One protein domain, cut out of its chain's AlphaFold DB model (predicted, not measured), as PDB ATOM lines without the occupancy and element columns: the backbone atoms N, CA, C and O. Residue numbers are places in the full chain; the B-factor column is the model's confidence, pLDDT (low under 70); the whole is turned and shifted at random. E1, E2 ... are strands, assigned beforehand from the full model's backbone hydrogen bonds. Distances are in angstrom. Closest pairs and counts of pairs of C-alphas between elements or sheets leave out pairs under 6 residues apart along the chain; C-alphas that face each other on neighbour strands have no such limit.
ATOM      1  N   HIS A 384      20.137  35.863  -1.556       82.00
ATOM      2  CA  HIS A 384      19.274  35.851  -0.377       82.00
ATOM      3  C   HIS A 384      19.824  35.018   0.793       82.00
ATOM      4  O   HIS A 384      19.198  34.966   1.851       82.00
ATOM      5  N   GLY A 385      21.008  34.450   0.654       81.62
ATOM      6  CA  GLY A 385      21.757  33.717   1.657       81.62
ATOM      7  C   GLY A 385      21.190  32.340   1.956       81.62
ATOM      8  O   GLY A 385      19.993  32.074   1.831       81.62
ATOM      9  N   VAL A 386      22.062  31.461   2.428       83.62
ATOM     10  CA  VAL A 386      21.697  30.148   2.953       83.62
ATOM     11  C   VAL A 386      21.608  30.226   4.470       83.62
ATOM     12  O   VAL A 386      22.557  30.596   5.165       83.62
ATOM     13  N   LEU A 387      20.430  29.881   4.995       86.31
ATOM     14  CA  LEU A 387      20.177  29.833   6.430       86.31
ATOM     15  C   LEU A 387      20.621  28.484   6.996       86.31
ATOM     16  O   LEU A 387      20.180  27.425   6.552       86.31
ATOM     17  N   SER A 388      21.456  28.525   8.026       83.81
ATOM     18  CA  SER A 388      21.917  27.349   8.758       83.81
ATOM     19  C   SER A 388      21.868  27.597  10.264       83.81
ATOM     20  O   SER A 388      21.900  28.733  10.730       83.81
ATOM     21  N   LEU A 389      21.777  26.534  11.063       84.81
ATOM     22  CA  LEU A 389      21.957  26.652  12.509       84.81
ATOM     23  C   LEU A 389      23.450  26.602  12.831       84.81
ATOM     24  O   LEU A 389      24.152  25.696  12.378       84.81
ATOM     25  N   LYS A 390      23.930  27.533  13.660       82.25
ATOM     26  CA  LYS A 390      25.317  27.541  14.136       82.25
ATOM     27  C   LYS A 390      25.628  26.231  14.857       82.25
ATOM     28  O   LYS A 390      25.100  25.984  15.939       82.25
ATOM     29  N   SER A 391      26.506  25.418  14.276       79.12
ATOM     30  CA  SER A 391      26.932  24.136  14.843       79.12
ATOM     31  C   SER A 391      28.373  24.191  15.373       79.12
ATOM     32  O   SER A 391      29.208  24.881  14.784       79.12
ATOM     33  N   PRO A 392      28.709  23.463  16.460       73.75
ATOM     34  CA  PRO A 392      30.087  23.325  16.930       73.75
ATOM     35  C   PRO A 392      31.007  22.538  15.975       73.75
ATOM     36  O   PRO A 392      32.226  22.647  16.103       73.75
ATOM     37  N   SER A 393      30.475  21.755  15.025       71.50
ATOM     38  CA  SER A 393      31.273  21.097  13.976       71.50
ATOM     39  C   SER A 393      30.456  20.791  12.715       71.50
ATOM     40  O   SER A 393      29.240  20.644  12.776       71.50
ATOM     41  N   ALA A 394      31.130  20.603  11.574       63.75
ATOM     42  CA  ALA A 394      30.495  20.315  10.279       63.75
ATOM     43  C   ALA A 394      29.678  19.003  10.228       63.75
ATOM     44  O   ALA A 394      28.945  18.772   9.273       63.75
ATOM     45  N   THR A 395      29.808  18.128  11.232       67.62
ATOM     46  CA  THR A 395      29.162  16.802  11.273       67.62
ATOM     47  C   THR A 395      28.218  16.609  12.459       67.62
ATOM     48  O   THR A 395      27.688  15.513  12.638       67.62
ATOM     49  N   SER A 396      28.000  17.638  13.282       69.44
ATOM     50  CA  SER A 396      27.090  17.565  14.429       69.44
ATOM     51  C   SER A 396      25.958  18.579  14.304       69.44
ATOM     52  O   SER A 396      26.098  19.613  13.655       69.44
ATOM     53  N   PHE A 397      24.817  18.271  14.914       70.25
ATOM     54  CA  PHE A 397      23.751  19.247  15.119       70.25
ATOM     55  C   PHE A 397      24.034  20.035  16.404       70.25
ATOM     56  O   PHE A 397      24.595  19.461  17.344       70.25
ATOM     57  N   PRO A 398      23.638  21.316  16.493       73.62
ATOM     58  CA  PRO A 398      23.722  22.045  17.750       73.62
ATOM     59  C   PRO A 398      22.850  21.359  18.804       73.62
ATOM     60  O   PRO A 398      21.641  21.217  18.638       73.62
ATOM     61  N   GLN A 399      23.482  20.924  19.892       75.56
ATOM     62  CA  GLN A 399      22.820  20.322  21.043       75.56
ATOM     63  C   GLN A 399      23.072  21.191  22.268       75.56
ATOM     64  O   GLN A 399      24.185  21.662  22.495       75.56
ATOM     65  N   THR A 400      22.029  21.384  23.067       75.00
ATOM     66  CA  THR A 400      22.120  22.046  24.364       75.00
ATOM     67  C   THR A 400      21.440  21.171  25.402       75.00
ATOM     68  O   THR A 400      20.417  20.545  25.117       75.00
ATOM     69  N   TYR A 401      22.024  21.104  26.593       78.00
ATOM     70  CA  TYR A 401      21.482  20.340  27.709       78.00
ATOM     71  C   TYR A 401      20.950  21.327  28.737       78.00
ATOM     72  O   TYR A 401      21.710  22.123  29.287       78.00
ATOM     73  N   VAL A 402      19.645  21.271  28.982       75.00
ATOM     74  CA  VAL A 402      18.965  22.091  29.984       75.00
ATOM     75  C   VAL A 402      18.458  21.162  31.076       75.00
ATOM     76  O   VAL A 402      17.891  20.113  30.776       75.00
ATOM     77  N   ASN A 403      18.691  21.529  32.334       75.62
ATOM     78  CA  ASN A 403      18.127  20.814  33.472       75.62
ATOM     79  C   ASN A 403      16.804  21.481  33.873       75.62
ATOM     80  O   ASN A 403      16.814  22.592  34.409       75.62
ATOM     81  N   GLU A 404      15.692  20.796  33.611       71.25
ATOM     82  CA  GLU A 404      14.332  21.284  33.877       71.25
ATOM     83  C   GLU A 404      14.039  21.530  35.368       71.25
ATOM     84  O   GLU A 404      13.212  22.379  35.695       71.25
ATOM     85  N   ASP A 405      14.765  20.870  36.277       74.62
ATOM     86  CA  ASP A 405      14.554  20.964  37.729       74.62
ATOM     87  C   ASP A 405      15.247  22.182  38.371       74.62
ATOM     88  O   ASP A 405      15.203  22.381  39.590       74.62
ATOM     89  N   THR A 406      15.916  23.012  37.568       64.31
ATOM     90  CA  THR A 406      16.576  24.246  38.016       64.31
ATOM     91  C   THR A 406      15.894  25.484  37.430       64.31
ATOM     92  O   THR A 406      15.190  25.393  36.433       64.31
ATOM     93  N   THR A 407      16.047  26.648  38.080       63.81
ATOM     94  CA  THR A 407      15.466  27.950  37.669       63.81
ATOM     95  C   THR A 407      15.408  28.139  36.152       63.81
ATOM     96  O   THR A 407      16.405  27.873  35.486       63.81
ATOM     97  N   SER A 408      14.289  28.668  35.637       68.38
ATOM     98  CA  SER A 408      14.029  28.884  34.205       68.38
ATOM     99  C   SER A 408      15.263  29.389  33.452       68.38
ATOM    100  O   SER A 408      15.717  30.515  33.665       68.38
ATOM    101  N   GLN A 409      15.804  28.545  32.575       71.12
ATOM    102  CA  GLN A 409      17.005  28.836  31.802       71.12
ATOM    103  C   GLN A 409      16.627  29.223  30.371       71.12
ATOM    104  O   GLN A 409      15.893  28.506  29.695       71.12
ATOM    105  N   LEU A 410      17.154  30.353  29.897       72.62
ATOM    106  CA  LEU A 410      17.060  30.739  28.491       72.62
ATOM    107  C   LEU A 410      18.213  30.108  27.710       72.62
ATOM    108  O   LEU A 410      19.374  30.191  28.114       72.62
ATOM    109  N   THR A 411      17.877  29.495  26.583       73.06
ATOM    110  CA  THR A 411      18.816  28.926  25.614       73.06
ATOM    111  C   THR A 411      18.561  29.572  24.257       73.06
ATOM    112  O   THR A 411      17.420  29.897  23.923       73.06
ATOM    113  N   PHE A 412      19.631  29.782  23.494       73.94
ATOM    114  CA  PHE A 412      19.585  30.445  22.199       73.94
ATOM    115  C   PHE A 412      20.185  29.532  21.136       73.94
ATOM    116  O   PHE A 412      21.267  28.972  21.325       73.94
ATOM    117  N   PHE A 413      19.501  29.437  20.001       76.62
ATOM    118  CA  PHE A 413      20.068  28.910  18.769       76.62
ATOM    119  C   PHE A 413      20.365  30.089  17.854       76.62
ATOM    120  O   PHE A 413      19.486  30.905  17.579       76.62
ATOM    121  N   THR A 414      21.606  30.193  17.395       79.12
ATOM    122  CA  THR A 414      21.983  31.206  16.409       79.12
ATOM    123  C   THR A 414      21.695  30.657  15.019       79.12
ATOM    124  O   THR A 414      22.250  29.622  14.642       79.12
ATOM    125  N   VAL A 415      20.845  31.346  14.260       82.81
ATOM    126  CA  VAL A 415      20.709  31.127  12.817       82.81
ATOM    127  C   VAL A 415      21.772  31.976  12.132       82.81
ATOM    128  O   VAL A 415      21.853  33.175  12.378       82.81
ATOM    129  N   ILE A 416      22.603  31.349  11.312       83.94
ATOM    130  CA  ILE A 416      23.597  32.013  10.477       83.94
ATOM    131  C   ILE A 416      23.025  32.097   9.068       83.94
ATOM    132  O   ILE A 416      22.606  31.082   8.511       83.94
ATOM    133  N   ARG A 417      23.033  33.299   8.497       85.12
ATOM    134  CA  ARG A 417      22.826  33.531   7.068       85.12
ATOM    135  C   ARG A 417      24.204  33.672   6.426       85.12
ATOM    136  O   ARG A 417      24.881  34.665   6.668       85.12
ATOM    137  N   SER A 418      24.647  32.650   5.701       80.56
ATOM    138  CA  SER A 418      25.886  32.687   4.911       80.56
ATOM    139  C   SER A 418      25.581  33.041   3.456       80.56
ATOM    140  O   SER A 418      24.459  32.816   3.011       80.56
ATOM    141  N   GLY A 419      26.556  33.578   2.721       80.56
ATOM    142  CA  GLY A 419      26.339  34.090   1.363       80.56
ATOM    143  C   GLY A 419      25.716  35.487   1.390       80.56
ATOM    144  O   GLY A 419      26.124  36.333   2.189       80.56
ATOM    145  N   GLY A 420      24.711  35.729   0.548       82.25
ATOM    146  CA  GLY A 420      24.083  37.039   0.407       82.25
ATOM    147  C   GLY A 420      23.144  37.456   1.546       82.25
ATOM    148  O   GLY A 420      22.415  36.661   2.148       82.25
ATOM    149  N   ALA A 421      23.118  38.760   1.830       83.94
ATOM    150  CA  ALA A 421      22.249  39.365   2.842       83.94
ATOM    151  C   ALA A 421      21.088  40.181   2.237       83.94
ATOM    152  O   ALA A 421      20.395  40.901   2.964       83.94
ATOM    153  N   PHE A 422      20.840  40.082   0.925       83.06
ATOM    154  CA  PHE A 422      19.857  40.926   0.249       83.06
ATOM    155  C   PHE A 422      18.421  40.554   0.602       83.06
ATOM    156  O   PHE A 422      18.029  39.385   0.625       83.06
ATOM    157  N   GLY A 423      17.595  41.570   0.838       80.88
ATOM    158  CA  GLY A 423      16.180  41.389   1.141       80.88
ATOM    159  C   GLY A 423      15.903  40.775   2.518       80.88
ATOM    160  O   GLY A 423      16.784  40.280   3.228       80.88
ATOM    161  N   THR A 424      14.630  40.838   2.905       85.56
ATOM    162  CA  THR A 424      14.140  40.208   4.135       85.56
ATOM    163  C   THR A 424      13.861  38.736   3.865       85.56
ATOM    164  O   THR A 424      13.142  38.413   2.923       85.56
ATOM    165  N   VAL A 425      14.397  37.859   4.710       83.25
ATOM    166  CA  VAL A 425      14.108  36.421   4.686       83.25
ATOM    167  C   VAL A 425      13.416  36.023   5.983       83.25
ATOM    168  O   VAL A 425      13.717  36.558   7.050       83.25
ATOM    169  N   SER A 426      12.479  35.085   5.893       83.81
ATOM    170  CA  SER A 426      11.797  34.491   7.042       83.81
ATOM    171  C   SER A 426      11.944  32.980   6.986       83.81
ATOM    172  O   SER A 426      11.849  32.390   5.911       83.81
ATOM    173  N   VAL A 427      12.145  32.356   8.143       80.25
ATOM    174  CA  VAL A 427      12.189  30.901   8.279       80.25
ATOM    175  C   VAL A 427      11.076  30.451   9.211       80.25
ATOM    176  O   VAL A 427      10.956  30.943  10.335       80.25
ATOM    177  N   ASP A 428      10.265  29.510   8.739       82.62
ATOM    178  CA  ASP A 428       9.305  28.815   9.582       82.62
ATOM    179  C   ASP A 428      10.026  27.712  10.357       82.62
ATOM    180  O   ASP A 428      10.877  26.998   9.822       82.62
ATOM    181  N   TRP A 429       9.682  27.554  11.630       81.25
ATOM    182  CA  TRP A 429      10.273  26.537  12.491       81.25
ATOM    183  C   TRP A 429       9.186  25.739  13.208       81.25
ATOM    184  O   TRP A 429       8.094  26.235  13.485       81.25
ATOM    185  N   ILE A 430       9.496  24.478  13.509       80.75
ATOM    186  CA  ILE A 430       8.623  23.570  14.253       80.75
ATOM    187  C   ILE A 430       9.427  23.010  15.420       80.75
ATOM    188  O   ILE A 430      10.518  22.477  15.231       80.75
ATOM    189  N   LEU A 431       8.867  23.106  16.622       81.75
ATOM    190  CA  LEU A 431       9.376  22.402  17.790       81.75
ATOM    191  C   LEU A 431       8.631  21.074  17.928       81.75
ATOM    192  O   LEU A 431       7.410  21.049  18.084       81.75
ATOM    193  N   SER A 432       9.373  19.972  17.887       81.19
ATOM    194  CA  SER A 432       8.857  18.623  18.097       81.19
ATOM    195  C   SER A 432       9.530  17.979  19.305       81.19
ATOM    196  O   SER A 432      10.701  18.228  19.593       81.19
ATOM    197  N   ARG A 433       8.775  17.150  20.030       83.38
ATOM    198  CA  ARG A 433       9.309  16.320  21.115       83.38
ATOM    199  C   ARG A 433       9.617  14.922  20.599       83.38
ATOM    200  O   ARG A 433       8.933  14.426  19.706       83.38
ATOM    201  N   ASN A 434      10.626  14.292  21.186       81.88
ATOM    202  CA  ASN A 434      10.994  12.907  20.903       81.88
ATOM    203  C   ASN A 434      11.185  12.132  22.214       81.88
ATOM    204  O   ASN A 434      12.274  11.650  22.522       81.88
ATOM    205  N   ASP A 435      10.125  12.079  23.014       82.19
ATOM    206  CA  ASP A 435      10.056  11.335  24.268       82.19
ATOM    207  C   ASP A 435       8.714  10.574  24.360       82.19
ATOM    208  O   ASP A 435       7.952  10.498  23.396       82.19
ATOM    209  N   SER A 436       8.435   9.957  25.509       82.00
ATOM    210  CA  SER A 436       7.202   9.196  25.745       82.00
ATOM    211  C   SER A 436       5.994  10.047  26.159       82.00
ATOM    212  O   SER A 436       4.936   9.479  26.434       82.00
ATOM    213  N   ASN A 437       6.139  11.368  26.286       79.62
ATOM    214  CA  ASN A 437       5.071  12.241  26.761       79.62
ATOM    215  C   ASN A 437       4.179  12.670  25.570       79.62
ATOM    216  O   ASN A 437       4.693  13.149  24.560       79.62
ATOM    217  N   PRO A 438       2.848  12.468  25.642       77.38
ATOM    218  CA  PRO A 438       1.935  12.777  24.540       77.38
ATOM    219  C   PRO A 438       1.584  14.270  24.396       77.38
ATOM    220  O   PRO A 438       0.957  14.634  23.401       77.38
ATOM    221  N   ASP A 439       1.940  15.122  25.361       80.94
ATOM    222  CA  ASP A 439       1.610  16.552  25.338       80.94
ATOM    223  C   ASP A 439       2.462  17.328  24.316       80.94
ATOM    224  O   ASP A 439       3.491  16.852  23.846       80.94
ATOM    225  N   SER A 440       2.067  18.551  23.949       79.25
ATOM    226  CA  SER A 440       2.858  19.391  23.031       79.25
ATOM    227  C   SER A 440       4.238  19.715  23.610       79.25
ATOM    228  O   SER A 440       4.338  20.053  24.783       79.25
ATOM    229  N   ALA A 441       5.289  19.739  22.781       78.62
ATOM    230  CA  ALA A 441       6.627  20.189  23.196       78.62
ATOM    231  C   ALA A 441       6.633  21.617  23.788       78.62
ATOM    232  O   ALA A 441       7.529  21.988  24.543       78.62
ATOM    233  N   ALA A 442       5.606  22.412  23.465       76.94
ATOM    234  CA  ALA A 442       5.418  23.760  23.985       76.94
ATOM    235  C   ALA A 442       5.014  23.824  25.473       76.94
ATOM    236  O   ALA A 442       5.007  24.919  26.031       76.94
ATOM    237  N   THR A 443       4.657  22.700  26.117       77.62
ATOM    238  CA  THR A 443       4.437  22.665  27.578       77.62
ATOM    239  C   THR A 443       5.737  22.835  28.351       77.62
ATOM    240  O   THR A 443       5.727  23.418  29.432       77.62
ATOM    241  N   ASP A 444       6.839  22.362  27.766       74.88
ATOM    242  CA  ASP A 444       8.139  22.265  28.427       74.88
ATOM    243  C   ASP A 444       9.089  23.355  27.903       74.88
ATOM    244  O   ASP A 444       9.902  23.906  28.645       74.88
ATOM    245  N   VAL A 445       8.949  23.731  26.625       77.50
ATOM    246  CA  VAL A 445       9.758  24.772  25.982       77.50
ATOM    247  C   VAL A 445       8.856  25.829  25.358       77.50
ATOM    248  O   VAL A 445       8.243  25.625  24.312       77.50
ATOM    249  N   THR A 446       8.818  27.010  25.967       76.38
ATOM    250  CA  THR A 446       8.115  28.168  25.407       76.38
ATOM    251  C   THR A 446       9.070  29.039  24.585       76.38
ATOM    252  O   THR A 446      10.066  29.512  25.142       76.38
ATOM    253  N   PRO A 447       8.790  29.312  23.296       71.56
ATOM    254  CA  PRO A 447       9.611  30.216  22.498       71.56
ATOM    255  C   PRO A 447       9.530  31.647  23.043       71.56
ATOM    256  O   PRO A 447       8.445  32.171  23.300       71.56
ATOM    257  N   CYS A 448      10.677  32.307  23.189       66.00
ATOM    258  CA  CYS A 448      10.708  33.738  23.469       66.00
ATOM    259  C   CYS A 448      10.495  34.504  22.154       66.00
ATOM    260  O   CYS A 448      11.302  34.394  21.238       66.00
ATOM    261  N   ILE A 449       9.405  35.269  22.053       55.94
ATOM    262  CA  ILE A 449       8.997  35.980  20.820       55.94
ATOM    263  C   ILE A 449       9.640  37.383  20.734       55.94
ATOM    264  O   ILE A 449       9.490  38.092  19.745       55.94
ATOM    265  N   TRP A 450      10.364  37.812  21.772       44.25
ATOM    266  CA  TRP A 450      10.994  39.132  21.837       44.25
ATOM    267  C   TRP A 450      12.520  38.995  21.788       44.25
ATOM    268  O   TRP A 450      13.116  38.372  22.662       44.25
ATOM    269  N   ASN A 451      13.124  39.624  20.774       43.00
ATOM    270  CA  ASN A 451      14.561  39.698  20.463       43.00
ATOM    271  C   ASN A 451      15.191  38.477  19.768       43.00
ATOM    272  O   ASN A 451      16.225  37.971  20.201       43.00
ATOM    273  N   CYS A 452      14.669  38.088  18.603       42.47
ATOM    274  CA  CYS A 452      15.544  37.541  17.562       42.47
ATOM    275  C   CYS A 452      16.367  38.700  16.976       42.47
ATOM    276  O   CYS A 452      15.985  39.282  15.965       42.47
ATOM    277  N   SER A 453      17.456  39.099  17.634       39.47
ATOM    278  CA  SER A 453      18.476  39.898  16.956       39.47
ATOM    279  C   SER A 453      19.244  38.959  16.032       39.47
ATOM    280  O   SER A 453      19.934  38.056  16.506       39.47
ATOM    281  N   VAL A 454      19.071  39.143  14.728       36.72
ATOM    282  CA  VAL A 454      20.014  38.637  13.732       36.72
ATOM    283  C   VAL A 454      21.252  39.521  13.886       36.72
ATOM    284  O   VAL A 454      21.157  40.722  13.639       36.72
ATOM    285  N   GLU A 455      22.342  38.971  14.424       34.41
ATOM    286  CA  GLU A 455      23.669  39.589  14.274       34.41
ATOM    287  C   GLU A 455      24.226  39.262  12.893       34.41
ATOM    288  O   GLU A 455      24.126  38.073  12.500       34.41
TER     289      GLU A 455
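What this domain is: This is residues 384 to 455 of the 455 residues of the protein "G-protein coupled receptor 98-like" of Lingula unguis (UniProt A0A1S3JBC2). There is little regular structure here: a small two-stranded hairpin, E1 and E2, lies toward one end of a loose set of long loops. Residues 390 to 414 loop far out and back between the strands; residues 419 to 455 make a second long loop, of which 434 to 439 stick out. The 72 printed residues hold no named helix and two strands, E1 then E2, antiparallel; the class is all strand, with only 8 residues in named elements. The whole is loose, radius of gyration of the C-alphas 14.8 A, spanning 41 by 29 by 24 A.

Where its parts are: Find C-alpha 386 at (21.697, 30.148, 2.953); E1, residues 386 to 389, runs 10.2 A from there. E2, residues 415 to 418, runs 9.6 A to C-alpha 418 at (25.886, 32.687, 4.911).

How they stand to each other: E1 and E2 are antiparallel neighbours, their directions at 146 degrees. Look at N 388 and O 416, within hydrogen-bond range at 2.8 A.

The domain as a whole: The farthest C-alphas, of Asp 405 and Phe 422, are 42.8 A apart. The printed part has no cut; the link E1 to E2 is long. Look for pLDDT under 70 at residues 394 to 396, 406 to 408 and 448 to 455.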